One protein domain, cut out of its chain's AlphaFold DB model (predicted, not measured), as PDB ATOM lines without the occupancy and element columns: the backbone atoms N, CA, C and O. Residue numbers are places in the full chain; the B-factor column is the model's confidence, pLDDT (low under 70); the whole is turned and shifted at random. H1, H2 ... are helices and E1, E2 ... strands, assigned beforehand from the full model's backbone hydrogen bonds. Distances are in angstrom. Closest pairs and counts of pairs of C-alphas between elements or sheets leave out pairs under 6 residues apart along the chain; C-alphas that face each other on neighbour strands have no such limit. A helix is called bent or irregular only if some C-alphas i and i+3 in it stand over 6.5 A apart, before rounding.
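AT A GLANCE: This is residues 3 to 126 of the 143 residues of an uncharacterized protein of Skermanella aerolata (UniProt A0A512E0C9). A twisted sheet of four strands has H3 crossing one face over E2, E1, E3 and E4 and H4 crossing the opposite face. H2 packs on H3 and reaches the sheet on the same face as H3 with its residues 47 to 54, while H1 lies off the sheet and meets H3; the turn at residues 35 to 41, of which 39 to 41 belong to H2, sticks out. The printed part has 124 residues, with four named helices and four named strands in the order E1 E2 H1 H2 H3 E3 E4 H4, and its class is mixed, helices and strands. The sheet runs E2 E1 E3 E4 and is mixed, with E1 and E3 parallel and the other neighbours antiparallel. The whole is compact, with a radius of gyration of the C-alphas of 13.8 A and spans of 41 by 29 by 24 A.

HOW THE PARTS SIT: E1, residues 3 to 10, and E2, residues 13 to 21, form a hairpin, antiparallel at 167 degrees, with N 8 and O 15 within hydrogen-bond range at 2.8 A. E1 is parallel to E3, residues 86 to 92, at 13 degrees, with N 7 and O 89 at 2.8 A and N 91 and O 7 at 2.9 A, both within range. E3 and E4, residues 101 to 105, form the other hairpin, antiparallel at 163 degrees, with N 88 and O 103 within range at 3.0 A. E2 and E4 are the edge strands. H3, residues 62 to 75, is on the sheet at a height of 8.1 A and runs across the strands, at 84 degrees to E2 on the local plane; its closest C-alphas to E3 are those of Val 69 and Ala 89, 5.4 A apart. H2, residues 39 to 54, is on the same face at a height of 11.3 A. H2 and H3 touch, opposite ways at a steep tilt of 52 degrees, their closest C-alphas being those of Gly 46 and Gly 68, 4.6 A apart. H1, residues 23 to 33, is not on the sheet. H1 and H3 only just touch, with 3 pairs of C-alphas within 8 A, made by residues 67 to 71 of H3 alone; the closest are those of Cys 30 and Leu 70, 7.4 A apart. H4, residues 116 to 126, is on the opposite face at a height of 9.0 A, running across the strands at 86 degrees to E2 on the local plane; the closest C-alphas of H4 and E2 are those of Ala 116 and Ile 14, 7.0 A apart. H4 is apart from H1, H2 and H3. In H1, H3 and H4 every O i to N i+4 pair is within hydrogen-bond range; in H2 10 of 12 are.

IN THESE COORDINATES: E1 begins at C-alpha 3, (43.590, -14.429, 8.635), and is 21.9 A long; E2 is 25.9 A. H1 measures 15.3 A. H2 measures 23.7 A and is irregular, with C-alphas 40 and 43 7.5 A apart. H3, 20.2 A, begins at C-alpha 62, (34.217, -20.901, 9.298). E3 is 19.7 A and E4 13.1 A long. H4, 15.1 A, ends at C-alpha 126, (43.814, -8.922, -8.455).

THE WHOLE: The two C-alphas farthest apart are those of Gly 37 and Glu 117, 42.3 A. The printed part has no cut and no long link. The mean pLDDT of the printed part is 73.2; 42 residues are under 70, namely residues 34 to 44, 47, 57, 59, 74 to 83, 93 to 104 and 106 to 111.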
ATOM      1  N   SER A   3      44.944 -14.626   9.154       82.38
ATOM      2  CA  SER A   3      43.590 -14.429   8.635       82.38
ATOM      3  C   SER A   3      43.377 -15.341   7.429       82.38
ATOM      4  O   SER A   3      44.168 -15.322   6.492       82.38
ATOM      5  N   VAL A   4      42.337 -16.168   7.452       80.69
ATOM      6  CA  VAL A   4      41.999 -17.049   6.329       80.69
ATOM      7  C   VAL A   4      40.578 -16.742   5.903       80.69
ATOM      8  O   VAL A   4      39.685 -16.698   6.749       80.69
ATOM      9  N   GLY A   5      40.373 -16.514   4.614       82.12
ATOM     10  CA  GLY A   5      39.067 -16.110   4.125       82.12
ATOM     11  C   GLY A   5      38.867 -16.290   2.635       82.12
ATOM     12  O   GLY A   5      39.809 -16.569   1.897       82.12
ATOM     13  N   ALA A   6      37.626 -16.136   2.200       81.44
ATOM     14  CA  ALA A   6      37.260 -16.144   0.792       81.44
ATOM     15  C   ALA A   6      36.550 -14.837   0.435       81.44
ATOM     16  O   ALA A   6      35.771 -14.316   1.232       81.44
ATOM     17  N   ILE A   7      36.810 -14.329  -0.766       82.62
ATOM     18  CA  ILE A   7      36.047 -13.250  -1.386       82.62
ATOM     19  C   ILE A   7      35.187 -13.880  -2.481       82.62
ATOM     20  O   ILE A   7      35.700 -14.466  -3.435       82.62
ATOM     21  N   LEU A   8      33.873 -13.785  -2.322       79.88
ATOM     22  CA  LEU A   8      32.867 -14.350  -3.209       79.88
ATOM     23  C   LEU A   8      32.265 -13.221  -4.052       79.88
ATOM     24  O   LEU A   8      31.561 -12.353  -3.548       79.88
ATOM     25  N   VAL A   9      32.530 -13.236  -5.353       80.31
ATOM     26  CA  VAL A   9      31.984 -12.270  -6.309       80.31
ATOM     27  C   VAL A   9      30.701 -12.849  -6.899       80.31
ATOM     28  O   VAL A   9      30.744 -13.742  -7.750       80.31
ATOM     29  N   LYS A  10      29.553 -12.356  -6.436       79.25
ATOM     30  CA  LYS A  10      28.211 -12.761  -6.872       79.25
ATOM     31  C   LYS A  10      27.632 -11.744  -7.871       79.25
ATOM     32  O   LYS A  10      28.092 -10.605  -7.926       79.25
ATOM     33  N   PRO A  11      26.572 -12.093  -8.628       73.12
ATOM     34  CA  PRO A  11      25.921 -11.151  -9.549       73.12
ATOM     35  C   PRO A  11      25.352  -9.896  -8.870       73.12
ATOM     36  O   PRO A  11      25.168  -8.874  -9.523       73.12
ATOM     37  N   HIS A  12      25.054  -9.978  -7.572       76.31
ATOM     38  CA  HIS A  12      24.440  -8.899  -6.793       76.31
ATOM     39  C   HIS A  12      25.437  -8.108  -5.933       76.31
ATOM     40  O   HIS A  12      25.025  -7.158  -5.274       76.31
ATOM     41  N   GLY A  13      26.722  -8.481  -5.919       77.75
ATOM     42  CA  GLY A  13      27.729  -7.823  -5.085       77.75
ATOM     43  C   GLY A  13      28.905  -8.721  -4.711       77.75
ATOM     44  O   GLY A  13      29.012  -9.862  -5.164       77.75
ATOM     45  N   ILE A  14      29.799  -8.183  -3.883       81.56
ATOM     46  CA  ILE A  14      30.975  -8.888  -3.372       81.56
ATOM     47  C   ILE A  14      30.768  -9.175  -1.886       81.56
ATOM     48  O   ILE A  14      30.547  -8.248  -1.112       81.56
ATOM     49  N   ASP A  15      30.889 -10.445  -1.505       80.56
ATOM     50  CA  ASP A  15      30.836 -10.897  -0.115       80.56
ATOM     51  C   ASP A  15      32.233 -11.351   0.331       80.56
ATOM     52  O   ASP A  15      32.854 -12.199  -0.312       80.56
ATOM     53  N   SER A  16      32.734 -10.824   1.446       81.31
ATOM     54  CA  SER A  16      34.022 -11.218   2.027       81.31
ATOM     55  C   SER A  16      33.834 -11.941   3.355       81.31
ATOM     56  O   SER A  16      33.233 -11.414   4.289       81.31
ATOM     57  N   GLU A  17      34.419 -13.128   3.466       81.06
ATOM     58  CA  GLU A  17      34.322 -13.987   4.643       81.06
ATOM     59  C   GLU A  17      35.722 -14.222   5.204       81.06
ATOM     60  O   GLU A  17      36.453 -15.086   4.716       81.06
ATOM     61  N   LEU A  18      36.120 -13.429   6.203       80.38
ATOM     62  CA  LEU A  18      37.459 -13.461   6.792       80.38
ATOM     63  C   LEU A  18      37.420 -13.956   8.235       80.38
ATOM     64  O   LEU A  18      36.767 -13.368   9.096       80.38
ATOM     65  N   PHE A  19      38.200 -14.996   8.527       81.62
ATOM     66  CA  PHE A  19      38.248 -15.591   9.856       81.62
ATOM     67  C   PHE A  19      39.664 -15.582  10.436       81.62
ATOM     68  O   PHE A  19      40.605 -16.076   9.806       81.62
ATOM     69  N   PRO A  20      39.847 -15.068  11.666       80.69
ATOM     70  CA  PRO A  20      41.131 -15.128  12.342       80.69
ATOM     71  C   PRO A  20      41.384 -16.533  12.899       80.69
ATOM     72  O   PRO A  20      40.566 -17.107  13.620       80.69
ATOM     73  N   ILE A  21      42.561 -17.087  12.615       80.81
ATOM     74  CA  ILE A  21      42.951 -18.437  13.030       80.81
ATOM     75  C   ILE A  21      44.330 -18.405  13.680       80.81
ATOM     76  O   ILE A  21      45.234 -17.643  13.328       80.81
ATOM     77  N   ARG A  22      44.525 -19.257  14.688       83.56
ATOM     78  CA  ARG A  22      45.854 -19.464  15.274       83.56
ATOM     79  C   ARG A  22      46.729 -20.235  14.288       83.56
ATOM     80  O   ARG A  22      46.312 -21.279  13.801       83.56
ATOM     81  N   PHE A  23      47.972 -19.795  14.098       79.12
ATOM     82  CA  PHE A  23      48.929 -20.444  13.193       79.12
ATOM     83  C   PHE A  23      49.058 -21.960  13.433       79.12
ATOM     84  O   PHE A  23      48.966 -22.746  12.503       79.12
ATOM     85  N   ARG A  24      49.138 -22.404  14.695       78.88
ATOM     86  CA  ARG A  24      49.173 -23.845  15.027       78.88
ATOM     87  C   ARG A  24      47.925 -24.613  14.574       78.88
ATOM     88  O   ARG A  24      48.014 -25.791  14.234       78.88
ATOM     89  N   THR A  25      46.752 -23.979  14.601       82.00
ATOM     90  CA  THR A  25      45.504 -24.586  14.114       82.00
ATOM     91  C   THR A  25      45.554 -24.743  12.601       82.00
ATOM     92  O   THR A  25      45.240 -25.824  12.112       82.00
ATOM     93  N   LEU A  26      46.002 -23.698  11.898       79.38
ATOM     94  CA  LEU A  26      46.222 -23.703  10.454       79.38
ATOM     95  C   LEU A  26      47.197 -24.817  10.051       79.38
ATOM     96  O   LEU A  26      46.833 -25.712   9.301       79.38
ATOM     97  N   GLU A  27      48.377 -24.849  10.664       77.44
ATOM     98  CA  GLU A  27      49.408 -25.865  10.432       77.44
ATOM     99  C   GLU A  27      48.881 -27.295  10.668       77.44
ATOM    100  O   GLU A  27      49.181 -28.226   9.921       77.44
ATOM    101  N   ARG A  28      48.049 -27.501  11.700       80.50
ATOM    102  CA  ARG A  28      47.415 -28.802  11.968       80.50
ATOM    103  C   ARG A  28      46.403 -29.195  10.888       80.50
ATOM    104  O   ARG A  28      46.312 -30.382  10.582       80.50
ATOM    105  N   ILE A  29      45.637 -28.245  10.352       77.75
ATOM    106  CA  ILE A  29      44.708 -28.487   9.239       77.75
ATOM    107  C   ILE A  29      45.512 -28.845   7.987       77.75
ATOM    108  O   ILE A  29      45.279 -29.907   7.421       77.75
ATOM    109  N   CYS A  30      46.526 -28.049   7.638       74.88
ATOM    110  CA  CYS A  30      47.406 -28.307   6.498       74.88
ATOM    111  C   CYS A  30      48.042 -29.700   6.582       74.88
ATOM    112  O   CYS A  30      47.918 -30.482   5.647       74.88
ATOM    113  N   ARG A  31      48.628 -30.080   7.726       75.62
ATOM    114  CA  ARG A  31      49.198 -31.429   7.914       75.62
ATOM    115  C   ARG A  31      48.193 -32.558   7.678       75.62
ATOM    116  O   ARG A  31      48.572 -33.594   7.145       75.62
ATOM    117  N   LYS A  32      46.932 -32.379   8.085       74.38
ATOM    118  CA  LYS A  32      45.870 -33.377   7.873       74.38
ATOM    119  C   LYS A  32      45.469 -33.483   6.405       74.38
ATOM    120  O   LYS A  32      45.253 -34.590   5.930       74.38
ATOM    121  N   LEU A  33      45.378 -32.350   5.713       71.00
ATOM    122  CA  LEU A  33      45.073 -32.305   4.282       71.00
ATOM    123  C   LEU A  33      46.229 -32.879   3.441       71.00
ATOM    124  O   LEU A  33      45.987 -33.509   2.420       71.00
ATOM    125  N   MET A  34      47.474 -32.734   3.907       65.81
ATOM    126  CA  MET A  34      48.688 -33.204   3.228       65.81
ATOM    127  C   MET A  34      49.070 -34.665   3.521       65.81
ATOM    128  O   MET A  34      50.140 -35.109   3.103       65.81
ATOM    129  N   ALA A  35      48.246 -35.424   4.248       69.12
ATOM    130  CA  ALA A  35      48.571 -36.812   4.561       69.12
ATOM    131  C   ALA A  35      48.626 -37.677   3.273       69.12
ATOM    132  O   ALA A  35      47.728 -37.581   2.426       69.12
ATOM    133  N   PRO A  36      49.665 -38.521   3.093       56.12
ATOM    134  CA  PRO A  36      49.826 -39.341   1.892       56.12
ATOM    135  C   PRO A  36      48.587 -40.208   1.622       56.12
ATOM    136  O   PRO A  36      48.095 -40.881   2.523       56.12
ATOM    137  N   GLY A  37      48.089 -40.201   0.380       61.38
ATOM    138  CA  GLY A  37      46.932 -41.005  -0.048       61.38
ATOM    139  C   GLY A  37      45.581 -40.279  -0.085       61.38
ATOM    140  O   GLY A  37      44.637 -40.818  -0.652       61.38
ATOM    141  N   LEU A  38      45.483 -39.047   0.427       55.94
ATOM    142  CA  LEU A  38      44.260 -38.229   0.340       55.94
ATOM    143  C   LEU A  38      44.158 -37.393  -0.949       55.94
ATOM    144  O   LEU A  38      43.100 -36.849  -1.236       55.94
ATOM    145  N   TYR A  39      45.224 -37.312  -1.746       55.84
ATOM    146  CA  TYR A  39      45.378 -36.309  -2.809       55.84
ATOM    147  C   TYR A  39      44.463 -36.474  -4.032       55.84
ATOM    148  O   TYR A  39      43.991 -35.475  -4.570       55.84
ATOM    149  N   ARG A  40      44.165 -37.701  -4.480       58.53
ATOM    150  CA  ARG A  40      43.299 -37.917  -5.656       58.53
ATOM    151  C   ARG A  40      41.833 -37.644  -5.292       58.53
ATOM    152  O   ARG A  40      41.107 -38.561  -4.928       58.53
ATOM    153  N   GLY A  41      41.410 -36.381  -5.363       64.69
ATOM    154  CA  GLY A  41      40.012 -35.957  -5.191       64.69
ATOM    155  C   GLY A  41      39.798 -34.742  -4.286       64.69
ATOM    156  O   GLY A  41      38.731 -34.135  -4.335       64.69
ATOM    157  N   GLN A  42      40.800 -34.342  -3.495       67.69
ATOM    158  CA  GLN A  42      40.706 -33.157  -2.624       67.69
ATOM    159  C   GLN A  42      40.668 -31.849  -3.426       67.69
ATOM    160  O   GLN A  42      40.072 -30.877  -2.977       67.69
ATOM    161  N   GLU A  43      41.244 -31.842  -4.628       64.44
ATOM    162  CA  GLU A  43      41.248 -30.688  -5.532       64.44
ATOM    163  C   GLU A  43      39.840 -30.327  -6.003       64.44
ATOM    164  O   GLU A  43      39.350 -29.218  -5.784       64.44
ATOM    165  N   GLY A  44      39.141 -31.325  -6.552       69.06
ATOM    166  CA  GLY A  44      37.729 -31.214  -6.894       69.06
ATOM    167  C   GLY A  44      36.874 -30.908  -5.668       69.06
ATOM    168  O   GLY A  44      35.946 -30.117  -5.768       69.06
ATOM    169  N   ALA A  45      37.211 -31.451  -4.493       73.31
ATOM    170  CA  ALA A  45      36.487 -31.155  -3.257       73.31
ATOM    171  C   ALA A  45      36.662 -29.697  -2.795       73.31
ATOM    172  O   ALA A  45      35.688 -29.086  -2.360       73.31
ATOM    173  N   GLY A  46      37.864 -29.124  -2.910       72.12
ATOM    174  CA  GLY A  46      38.134 -27.718  -2.598       72.12
ATOM    175  C   GLY A  46      37.361 -26.780  -3.522       72.12
ATOM    176  O   GLY A  46      36.646 -25.897  -3.048       72.12
ATOM    177  N   ARG A  47      37.407 -27.052  -4.831       69.62
ATOM    178  CA  ARG A  47      36.648 -26.309  -5.849       69.62
ATOM    179  C   ARG A  47      35.140 -26.408  -5.641       69.62
ATOM    180  O   ARG A  47      34.469 -25.387  -5.534       69.62
ATOM    181  N   GLN A  48      34.617 -27.622  -5.469       74.19
ATOM    182  CA  GLN A  48      33.195 -27.855  -5.194       74.19
ATOM    183  C   GLN A  48      32.744 -27.187  -3.896       74.19
ATOM    184  O   GLN A  48      31.606 -26.729  -3.796       74.19
ATOM    185  N   LEU A  49      33.609 -27.136  -2.880       76.62
ATOM    186  CA  LEU A  49      33.288 -26.463  -1.633       76.62
ATOM    187  C   LEU A  49      33.194 -24.950  -1.843       76.62
ATOM    188  O   LEU A  49      32.208 -24.365  -1.407       76.62
ATOM    189  N   LEU A  50      34.143 -24.333  -2.550       72.69
ATOM    190  CA  LEU A  50      34.095 -22.907  -2.884       72.69
ATOM    191  C   LEU A  50      32.886 -22.552  -3.768       72.69
ATOM    192  O   LEU A  50      32.183 -21.586  -3.478       72.69
ATOM    193  N   GLU A  51      32.556 -23.376  -4.766       74.25
ATOM    194  CA  GLU A  51      31.317 -23.242  -5.545       74.25
ATOM    195  C   GLU A  51      30.072 -23.332  -4.663       74.25
ATOM    196  O   GLU A  51      29.125 -22.554  -4.801       74.25
ATOM    197  N   ARG A  52      30.057 -24.286  -3.726       78.56
ATOM    198  CA  ARG A  52      28.969 -24.399  -2.760       78.56
ATOM    199  C   ARG A  52      28.876 -23.169  -1.877       78.56
ATOM    200  O   ARG A  52      27.771 -22.880  -1.455       78.56
ATOM    201  N   LEU A  53      29.972 -22.492  -1.540       78.00
ATOM    202  CA  LEU A  53      29.919 -21.246  -0.770       78.00
ATOM    203  C   LEU A  53      29.333 -20.104  -1.606       78.00
ATOM    204  O   LEU A  53      28.507 -19.343  -1.114       78.00
ATOM    205  N   LEU A  54      29.692 -20.043  -2.886       75.25
ATOM    206  CA  LEU A  54      29.214 -19.034  -3.827       75.25
ATOM    207  C   LEU A  54      27.698 -19.097  -4.069       75.25
ATOM    208  O   LEU A  54      27.062 -18.064  -4.254       75.25
ATOM    209  N   ARG A  55      27.119 -20.304  -4.059       74.69
ATOM    210  CA  ARG A  55      25.685 -20.545  -4.304       74.69
ATOM    211  C   ARG A  55      24.804 -20.448  -3.052       74.69
ATOM    212  O   ARG A  55      23.612 -20.718  -3.148       74.69
ATOM    213  N   ARG A  56      25.368 -20.152  -1.876       74.00
ATOM    214  CA  ARG A  56      24.600 -20.066  -0.623       74.00
ATOM    215  C   ARG A  56      24.070 -18.656  -0.394       74.00
ATOM    216  O   ARG A  56      24.794 -17.675  -0.569       74.00
ATOM    217  N   ASP A  57      22.846 -18.610   0.119       66.69
ATOM    218  CA  ASP A  57      22.216 -17.400   0.658       66.69
ATOM    219  C   ASP A  57      22.480 -17.225   2.169       66.69
ATOM    220  O   ASP A  57      22.264 -16.152   2.725       66.69
ATOM    221  N   GLU A  58      22.979 -18.271   2.842       70.50
ATOM    222  CA  GLU A  58      23.280 -18.276   4.278       70.50
ATOM    223  C   GLU A  58      24.780 -18.135   4.578       70.50
ATOM    224  O   GLU A  58      25.636 -18.498   3.765       70.50
ATOM    225  N   LYS A  59      25.097 -17.672   5.799       69.75
ATOM    226  CA  LYS A  59      26.477 -17.510   6.276       69.75
ATOM    227  C   LYS A  59      27.231 -18.844   6.276       69.75
ATOM    228  O   LYS A  59      26.748 -19.824   6.852       69.75
ATOM    229  N   PRO A  60      28.435 -18.898   5.693       71.44
ATOM    230  CA  PRO A  60      29.196 -20.127   5.605       71.44
ATOM    231  C   PRO A  60      29.804 -20.521   6.952       71.44
ATOM    232  O   PRO A  60      30.118 -19.684   7.800       71.44
ATOM    233  N   LEU A  61      30.024 -21.824   7.151       78.00
ATOM    234  CA  LEU A  61      30.762 -22.280   8.321       78.00
ATOM    235  C   LEU A  61      32.232 -21.889   8.169       78.00
ATOM    236  O   LEU A  61      32.866 -22.202   7.162       78.00
ATOM    237  N   VAL A  62      32.800 -21.298   9.222       77.50
ATOM    238  CA  VAL A  62      34.217 -20.901   9.298       77.50
ATOM    239  C   VAL A  62      35.144 -22.002   8.784       77.50
ATOM    240  O   VAL A  62      36.048 -21.760   7.993       77.50
ATOM    241  N   LEU A  63      34.904 -23.243   9.211       77.19
ATOM    242  CA  LEU A  63      35.741 -24.377   8.838       77.19
ATOM    243  C   LEU A  63      35.646 -24.721   7.344       77.19
ATOM    244  O   LEU A  63      36.647 -25.134   6.769       77.19
ATOM    245  N   GLU A  64      34.481 -24.544   6.717       75.56
ATOM    246  CA  GLU A  64      34.313 -24.767   5.278       75.56
ATOM    247  C   GLU A  64      35.135 -23.748   4.490       75.56
ATOM    248  O   GLU A  64      35.954 -24.152   3.670       75.56
ATOM    249  N   VAL A  65      35.002 -22.454   4.798       77.69
ATOM    250  CA  VAL A  65      35.769 -21.377   4.142       77.69
ATOM    251  C   VAL A  65      37.267 -21.644   4.247       77.69
ATOM    252  O   VAL A  65      37.986 -21.615   3.255       77.69
ATOM    253  N   VAL A  66      37.729 -22.000   5.442       80.06
ATOM    254  CA  VAL A  66      39.140 -22.281   5.708       80.06
ATOM    255  C   VAL A  66      39.631 -23.497   4.935       80.06
ATOM    256  O   VAL A  66      40.702 -23.445   4.346       80.06
ATOM    257  N   ILE A  67      38.868 -24.590   4.909       79.50
ATOM    258  CA  ILE A  67      39.253 -25.787   4.154       79.50
ATOM    259  C   ILE A  67      39.284 -25.488   2.652       79.50
ATOM    260  O   ILE A  67      40.258 -25.848   1.999       79.50
ATOM    261  N   GLY A  68      38.267 -24.809   2.116       78.00
ATOM    262  CA  GLY A  68      38.193 -24.464   0.694       78.00
ATOM    263  C   GLY A  68      39.370 -23.605   0.251       78.00
ATOM    264  O   GLY A  68      40.054 -23.948  -0.703       78.00
ATOM    265  N   VAL A  69      39.668 -22.546   1.002       79.50
ATOM    266  CA  VAL A  69      40.779 -21.629   0.712       79.50
ATOM    267  C   VAL A  69      42.130 -22.342   0.761       79.50
ATOM    268  O   VAL A  69      42.960 -22.137  -0.117       79.50
ATOM    269  N   LEU A  70      42.361 -23.199   1.760       77.94
ATOM    270  CA  LEU A  70      43.640 -23.901   1.910       77.94
ATOM    271  C   LEU A  70      43.847 -24.991   0.865       77.94
ATOM    272  O   LEU A  70      44.972 -25.178   0.406       77.94
ATOM    273  N   LEU A  71      42.780 -25.698   0.491       73.69
ATOM    274  CA  LEU A  71      42.834 -26.657  -0.604       73.69
ATOM    275  C   LEU A  71      43.152 -25.940  -1.915       73.69
ATOM    276  O   LEU A  71      44.071 -26.362  -2.603       73.69
ATOM    277  N   THR A  72      42.489 -24.821  -2.213       71.31
ATOM    278  CA  THR A  72      42.727 -24.078  -3.458       71.31
ATOM    279  C   THR A  72      44.087 -23.377  -3.484       71.31
ATOM    280  O   THR A  72      44.755 -23.422  -4.507       71.31
ATOM    281  N   ALA A  73      44.571 -22.819  -2.369       72.69
ATOM    282  CA  ALA A  73      45.936 -22.279  -2.284       72.69
ATOM    283  C   ALA A  73      46.990 -23.336  -2.636       72.69
ATOM    284  O   ALA A  73      47.986 -23.045  -3.297       72.69
ATOM    285  N   ARG A  74      46.740 -24.583  -2.228       69.50
ATOM    286  CA  ARG A  74      47.611 -25.704  -2.559       69.50
ATOM    287  C   ARG A  74      47.517 -26.121  -4.029       69.50
ATOM    288  O   ARG A  74      48.536 -26.530  -4.567       69.50
ATOM    289  N   LEU A  75      46.350 -25.988  -4.672       62.94
ATOM    290  CA  LEU A  75      46.191 -26.218  -6.121       62.94
ATOM    291  C   LEU A  75      47.065 -25.299  -6.961       62.94
ATOM    292  O   LEU A  75      47.493 -25.674  -8.044       62.94
ATOM    293  N   CYS A  76      47.342 -24.105  -6.451       63.81
ATOM    294  CA  CYS A  76      48.236 -23.150  -7.086       63.81
ATOM    295  C   CYS A  76      49.722 -23.411  -6.748       63.81
ATOM    296  O   CYS A  76      50.532 -22.497  -6.875       63.81
ATOM    297  N   ASP A  77      50.068 -24.614  -6.262       63.00
ATOM    298  CA  ASP A  77      51.408 -25.035  -5.815       63.00
ATOM    299  C   ASP A  77      52.054 -24.113  -4.766       63.00
ATOM    300  O   ASP A  77      53.277 -24.040  -4.622       63.00
ATOM    301  N   GLN A  78      51.241 -23.416  -3.971       61.53
ATOM    302  CA  GLN A  78      51.772 -22.502  -2.968       61.53
ATOM    303  C   GLN A  78      52.017 -23.227  -1.640       61.53
ATOM    304  O   GLN A  78      51.117 -23.833  -1.045       61.53
ATOM    305  N   ASP A  79      53.263 -23.182  -1.164       62.31
ATOM    306  CA  ASP A  79      53.631 -23.646   0.174       62.31
ATOM    307  C   ASP A  79      53.283 -22.576   1.214       62.31
ATOM    308  O   ASP A  79      53.628 -21.399   1.088       62.31
ATOM    309  N   ILE A  80      52.595 -22.989   2.277       65.44
ATOM    310  CA  ILE A  80      52.226 -22.091   3.371       65.44
ATOM    311  C   ILE A  80      53.426 -21.967   4.321       65.44
ATOM    312  O   ILE A  80      53.606 -22.779   5.229       65.44
ATOM    313  N   ASP A  81      54.250 -20.943   4.100       65.38
ATOM    314  CA  ASP A  81      55.394 -20.590   4.954       65.38
ATOM    315  C   ASP A  81      54.918 -20.069   6.336       65.38
ATOM    316  O   ASP A  81      53.898 -19.374   6.424       65.38
ATOM    317  N   PRO A  82      55.648 -20.336   7.440       62.16
ATOM    318  CA  PRO A  82      55.425 -19.706   8.749       62.16
ATOM    319  C   PRO A  82      55.316 -18.168   8.774       62.16
ATOM    320  O   PRO A  82      54.799 -17.616   9.748       62.16
ATOM    321  N   LYS A  83      55.769 -17.465   7.735       68.00
ATOM    322  CA  LYS A  83      55.631 -16.013   7.562       68.00
ATOM    323  C   LYS A  83      54.266 -15.579   7.031       68.00
ATOM    324  O   LYS A  83      54.021 -14.379   6.973       68.00
ATOM    325  N   VAL A  84      53.385 -16.503   6.643       73.56
ATOM    326  CA  VAL A  84      52.060 -16.150   6.123       73.56
ATOM    327  C   VAL A  84      51.263 -15.340   7.148       73.56
ATOM    328  O   VAL A  84      51.209 -15.668   8.340       73.56
ATOM    329  N   ARG A  85      50.629 -14.263   6.686       74.62
ATOM    330  CA  ARG A  85      49.793 -13.391   7.523       74.62
ATOM    331  C   ARG A  85      48.336 -13.467   7.113       74.62
ATOM    332  O   ARG A  85      47.479 -13.458   8.001       74.62
ATOM    333  N   ALA A  86      48.066 -13.659   5.824       75.94
ATOM    334  CA  ALA A  86      46.738 -14.000   5.352       75.94
ATOM    335  C   ALA A  86      46.726 -14.886   4.101       75.94
ATOM    336  O   ALA A  86      47.671 -14.904   3.319       75.94
ATOM    337  N   ILE A  87      45.631 -15.624   3.925       76.12
ATOM    338  CA  ILE A  87      45.369 -16.464   2.751       76.12
ATOM    339  C   ILE A  87      43.949 -16.156   2.288       76.12
ATOM    340  O   ILE A  87      43.009 -16.321   3.074       76.12
ATOM    341  N   VAL A  88      43.801 -15.696   1.044       78.62
ATOM    342  CA  VAL A  88      42.506 -15.308   0.478       78.62
ATOM    343  C   VAL A  88      42.291 -15.957  -0.882       78.62
ATOM    344  O   VAL A  88      43.105 -15.802  -1.789       78.62
ATOM    345  N   ALA A  89      41.172 -16.666  -1.027       78.12
ATOM    346  CA  ALA A  89      40.702 -17.156  -2.321       78.12
ATOM    347  C   ALA A  89      39.640 -16.209  -2.892       78.12
ATOM    348  O   ALA A  89      38.711 -15.843  -2.173       78.12
ATOM    349  N   VAL A  90      39.751 -15.849  -4.169       77.19
ATOM    350  CA  VAL A  90      38.731 -15.093  -4.903       77.19
ATOM    351  C   VAL A  90      37.975 -16.038  -5.822       77.19
ATOM    352  O   VAL A  90      38.554 -16.717  -6.668       77.19
ATOM    353  N   VAL A  91      36.658 -16.071  -5.659       74.12
ATOM    354  CA  VAL A  91      35.763 -16.970  -6.390       74.12
ATOM    355  C   VAL A  91      34.690 -16.133  -7.059       74.12
ATOM    356  O   VAL A  91      34.008 -15.364  -6.383       74.12
ATOM    357  N   ARG A  92      34.510 -16.277  -8.374       74.25
ATOM    358  CA  ARG A  92      33.530 -15.492  -9.134       74.25
ATOM    359  C   ARG A  92      32.416 -16.362  -9.702       74.25
ATOM    360  O   ARG A  92      32.660 -17.423 -10.270       74.25
ATOM    361  N   ALA A  93      31.184 -15.871  -9.586       67.88
ATOM    362  CA  ALA A  93      30.014 -16.485 -10.193       67.88
ATOM    363  C   ALA A  93      30.094 -16.432 -11.721       67.88
ATOM    364  O   ALA A  93      30.332 -15.376 -12.304       67.88
ATOM    365  N   GLY A  94      29.858 -17.579 -12.356       66.06
ATOM    366  CA  GLY A  94      29.841 -17.703 -13.814       66.06
ATOM    367  C   GLY A  94      31.208 -17.903 -14.471       66.06
ATOM    368  O   GLY A  94      31.234 -18.018 -15.691       66.06
ATOM    369  N   LEU A  95      32.304 -17.973 -13.704       68.81
ATOM    370  CA  LEU A  95      33.592 -18.455 -14.217       68.81
ATOM    371  C   LEU A  95      33.743 -19.960 -14.000       68.81
ATOM    372  O   LEU A  95      33.194 -20.513 -13.038       68.81
ATOM    373  N   ASP A  96      34.520 -20.590 -14.880       65.44
ATOM    374  CA  ASP A  96      34.976 -21.961 -14.678       65.44
ATOM    375  C   ASP A  96      35.823 -22.038 -13.387       65.44
ATOM    376  O   ASP A  96      36.608 -21.126 -13.115       65.44
ATOM    377  N   PRO A  97      35.676 -23.085 -12.559       63.41
ATOM    378  CA  PRO A  97      36.539 -23.320 -11.402       63.41
ATOM    379  C   PRO A  97      38.047 -23.328 -11.682       63.41
ATOM    380  O   PRO A  97      38.828 -23.123 -10.751       63.41
ATOM    381  N   ASP A  98      38.465 -23.573 -12.926       64.50
ATOM    382  CA  ASP A  98      39.856 -23.421 -13.373       64.50
ATOM    383  C   ASP A  98      40.334 -21.957 -13.435       64.50
ATOM    384  O   ASP A  98      41.535 -21.704 -13.414       64.50
ATOM    385  N   GLU A  99      39.416 -20.991 -13.453       66.88
ATOM    386  CA  GLU A  99      39.700 -19.551 -13.500       66.88
ATOM    387  C   GLU A  99      39.642 -18.883 -12.113       66.88
ATOM    388  O   GLU A  99      39.702 -17.655 -11.996       66.88
ATOM    389  N   TYR A 100      39.496 -19.666 -11.038       68.06
ATOM    390  CA  TYR A 100      39.528 -19.141  -9.671       68.06
ATOM    391  C   TYR A 100      40.952 -18.739  -9.281       68.06
ATOM    392  O   TYR A 100      41.904 -19.490  -9.485       68.06
ATOM    393  N   GLU A 101      41.093 -17.569  -8.659       68.19
ATOM    394  CA  GLU A 101      42.395 -17.028  -8.266       68.19
ATOM    395  C   GLU A 101      42.577 -17.140  -6.750       68.19
ATOM    396  O   GLU A 101      41.710 -16.750  -5.965       68.19
ATOM    397  N   VAL A 102      43.727 -17.651  -6.309       67.81
ATOM    398  CA  VAL A 102      44.104 -17.652  -4.892       67.81
ATOM    399  C   VAL A 102      45.339 -16.803  -4.687       67.81
ATOM    400  O   VAL A 102      46.330 -16.952  -5.399       67.81
ATOM    401  N   ARG A 103      45.294 -15.937  -3.671       69.25
ATOM    402  CA  ARG A 103      46.426 -15.108  -3.269       69.25
ATOM    403  C   ARG A 103      46.815 -15.346  -1.819       69.25
ATOM    404  O   ARG A 103      45.992 -15.307  -0.901       69.25
ATOM    405  N   ILE A 104      48.113 -15.549  -1.617       68.81
ATOM    406  CA  ILE A 104      48.743 -15.613  -0.302       68.81
ATOM    407  C   ILE A 104      49.411 -14.273  -0.009       68.81
ATOM    408  O   ILE A 104      50.189 -13.756  -0.807       68.81
ATOM    409  N   PHE A 105      49.118 -13.725   1.167       70.50
ATOM    410  CA  PHE A 105      49.663 -12.465   1.645       70.50
ATOM    411  C   PHE A 105      50.651 -12.720   2.784       70.50
ATOM    412  O   PHE A 105      50.317 -13.273   3.843       70.50
ATOM    413  N   HIS A 106      51.890 -12.291   2.563       66.12
ATOM    414  CA  HIS A 106      52.954 -12.322   3.567       66.12
ATOM    415  C   HIS A 106      52.975 -11.061   4.439       66.12
ATOM    416  O   HIS A 106      53.548 -11.075   5.528       66.12
ATOM    417  N   GLU A 107      52.299 -10.002   3.999       64.31
ATOM    418  CA  GLU A 107      52.114  -8.758   4.739       64.31
ATOM    419  C   GLU A 107      50.670  -8.654   5.264       64.31
ATOM    420  O   GLU A 107      49.774  -9.340   4.756       64.31
ATOM    421  N   PRO A 108      50.423  -7.885   6.341       63.78
ATOM    422  CA  PRO A 108      49.067  -7.570   6.782       63.78
ATOM    423  C   PRO A 108      48.278  -6.871   5.670       63.78
ATOM    424  O   PRO A 108      48.860  -6.217   4.811       63.78
ATOM    425  N   PHE A 109      46.950  -6.966   5.708       67.12
ATOM    426  CA  PHE A 109      46.144  -6.078   4.880       67.12
ATOM    427  C   PHE A 109      46.296  -4.655   5.407       67.12
ATOM    428  O   PHE A 109      45.919  -4.379   6.544       67.12
ATOM    429  N   ASP A 110      46.790  -3.764   4.556       66.62
ATOM    430  CA  ASP A 110      46.714  -2.315   4.780       66.62
ATOM    431  C   ASP A 110      45.302  -1.765   4.499       66.62
ATOM    432  O   ASP A 110      45.087  -0.557   4.510       66.62
ATOM    433  N   ARG A 111      44.348  -2.665   4.220       69.62
ATOM    434  CA  ARG A 111      42.966  -2.399   3.825       69.62
ATOM    435  C   ARG A 111      41.977  -3.036   4.802       69.62
ATOM    436  O   ARG A 111      42.207  -4.158   5.264       69.62
ATOM    437  N   ASP A 112      40.875  -2.352   5.085       74.69
ATOM    438  CA  ASP A 112      39.741  -2.888   5.824       74.69
ATOM    439  C   ASP A 112      38.924  -3.835   4.936       74.69
ATOM    440  O   ASP A 112      38.121  -3.436   4.100       74.69
ATOM    441  N   LEU A 113      39.110  -5.139   5.140       71.56
ATOM    442  CA  LEU A 113      38.372  -6.169   4.409       71.56
ATOM    443  C   LEU A 113      36.901  -6.301   4.831       71.56
ATOM    444  O   LEU A 113      36.216  -7.175   4.306       71.56
ATOM    445  N   MET A 114      36.421  -5.502   5.787       72.56
ATOM    446  CA  MET A 114      34.992  -5.369   6.084       72.56
ATOM    447  C   MET A 114      34.332  -4.248   5.264       72.56
ATOM    448  O   MET A 114      33.102  -4.166   5.241       72.56
ATOM    449  N   ASP A 115      35.121  -3.408   4.588       79.50
ATOM    450  CA  ASP A 115      34.640  -2.360   3.694       79.50
ATOM    451  C   ASP A 115      34.472  -2.907   2.265       79.50
ATOM    452  O   ASP A 115      35.409  -3.409   1.637       79.50
ATOM    453  N   ALA A 116      33.253  -2.811   1.732       74.25
ATOM    454  CA  ALA A 116      32.921  -3.324   0.408       74.25
ATOM    455  C   ALA A 116      33.666  -2.599  -0.730       74.25
ATOM    456  O   ALA A 116      33.969  -3.225  -1.749       74.25
ATOM    457  N   GLU A 117      33.976  -1.309  -0.582       81.44
ATOM    458  CA  GLU A 117      34.752  -0.542  -1.560       81.44
ATOM    459  C   GLU A 117      36.220  -0.972  -1.543       81.44
ATOM    460  O   GLU A 117      36.808  -1.203  -2.604       81.44
ATOM    461  N   GLU A 118      36.803  -1.174  -0.361       81.75
ATOM    462  CA  GLU A 118      38.188  -1.638  -0.240       81.75
ATOM    463  C   GLU A 118      38.369  -3.081  -0.728       81.75
ATOM    464  O   GLU A 118      39.351  -3.391  -1.416       81.75
ATOM    465  N   VAL A 119      37.395  -3.954  -0.447       78.25
ATOM    466  CA  VAL A 119      37.336  -5.316  -0.996       78.25
ATOM    467  C   VAL A 119      37.164  -5.275  -2.516       78.25
ATOM    468  O   VAL A 119      37.864  -5.999  -3.225       78.25
ATOM    469  N   SER A 120      36.306  -4.400  -3.046       78.62
ATOM    470  CA  SER A 120      36.140  -4.221  -4.497       78.62
ATOM    471  C   SER A 120      37.433  -3.758  -5.166       78.62
ATOM    472  O   SER A 120      37.834  -4.310  -6.191       78.62
ATOM    473  N   ALA A 121      38.136  -2.793  -4.565       81.62
ATOM    474  CA  ALA A 121      39.431  -2.317  -5.041       81.62
ATOM    475  C   ALA A 121      40.513  -3.404  -4.959       81.62
ATOM    476  O   ALA A 121      41.401  -3.471  -5.813       81.62
ATOM    477  N   LEU A 122      40.458  -4.271  -3.943       78.94
ATOM    478  CA  LEU A 122      41.339  -5.429  -3.835       78.94
ATOM    479  C   LEU A 122      41.070  -6.412  -4.977       78.94
ATOM    480  O   LEU A 122      41.995  -6.723  -5.720       78.94
ATOM    481  N   VAL A 123      39.817  -6.817  -5.188       76.19
ATOM    482  CA  VAL A 123      39.420  -7.719  -6.282       76.19
ATOM    483  C   VAL A 123      39.815  -7.153  -7.651       76.19
ATOM    484  O   VAL A 123      40.396  -7.865  -8.466       76.19
ATOM    485  N   ALA A 124      39.586  -5.859  -7.891       78.69
ATOM    486  CA  ALA A 124      39.981  -5.196  -9.134       78.69
ATOM    487  C   ALA A 124      41.504  -5.225  -9.360       78.69
ATOM    488  O   ALA A 124      41.957  -5.510 -10.470       78.69
ATOM    489  N   SER A 125      42.297  -4.995  -8.304       76.56
ATOM    490  CA  SER A 125      43.766  -5.091  -8.356       76.56
ATOM    491  C   SER A 125      44.282  -6.521  -8.544       76.56
ATOM    492  O   SER A 125      45.418  -6.726  -8.961       76.56
ATOM    493  N   MET A 126      43.461  -7.524  -8.225       71.31
ATOM    494  CA  MET A 126      43.814  -8.922  -8.455       71.31
ATOM    495  C   MET A 126      43.617  -9.320  -9.914       71.31
ATOM    496  O   MET A 126      44.479  -9.944 -10.516       71.31
TER     497      MET A 126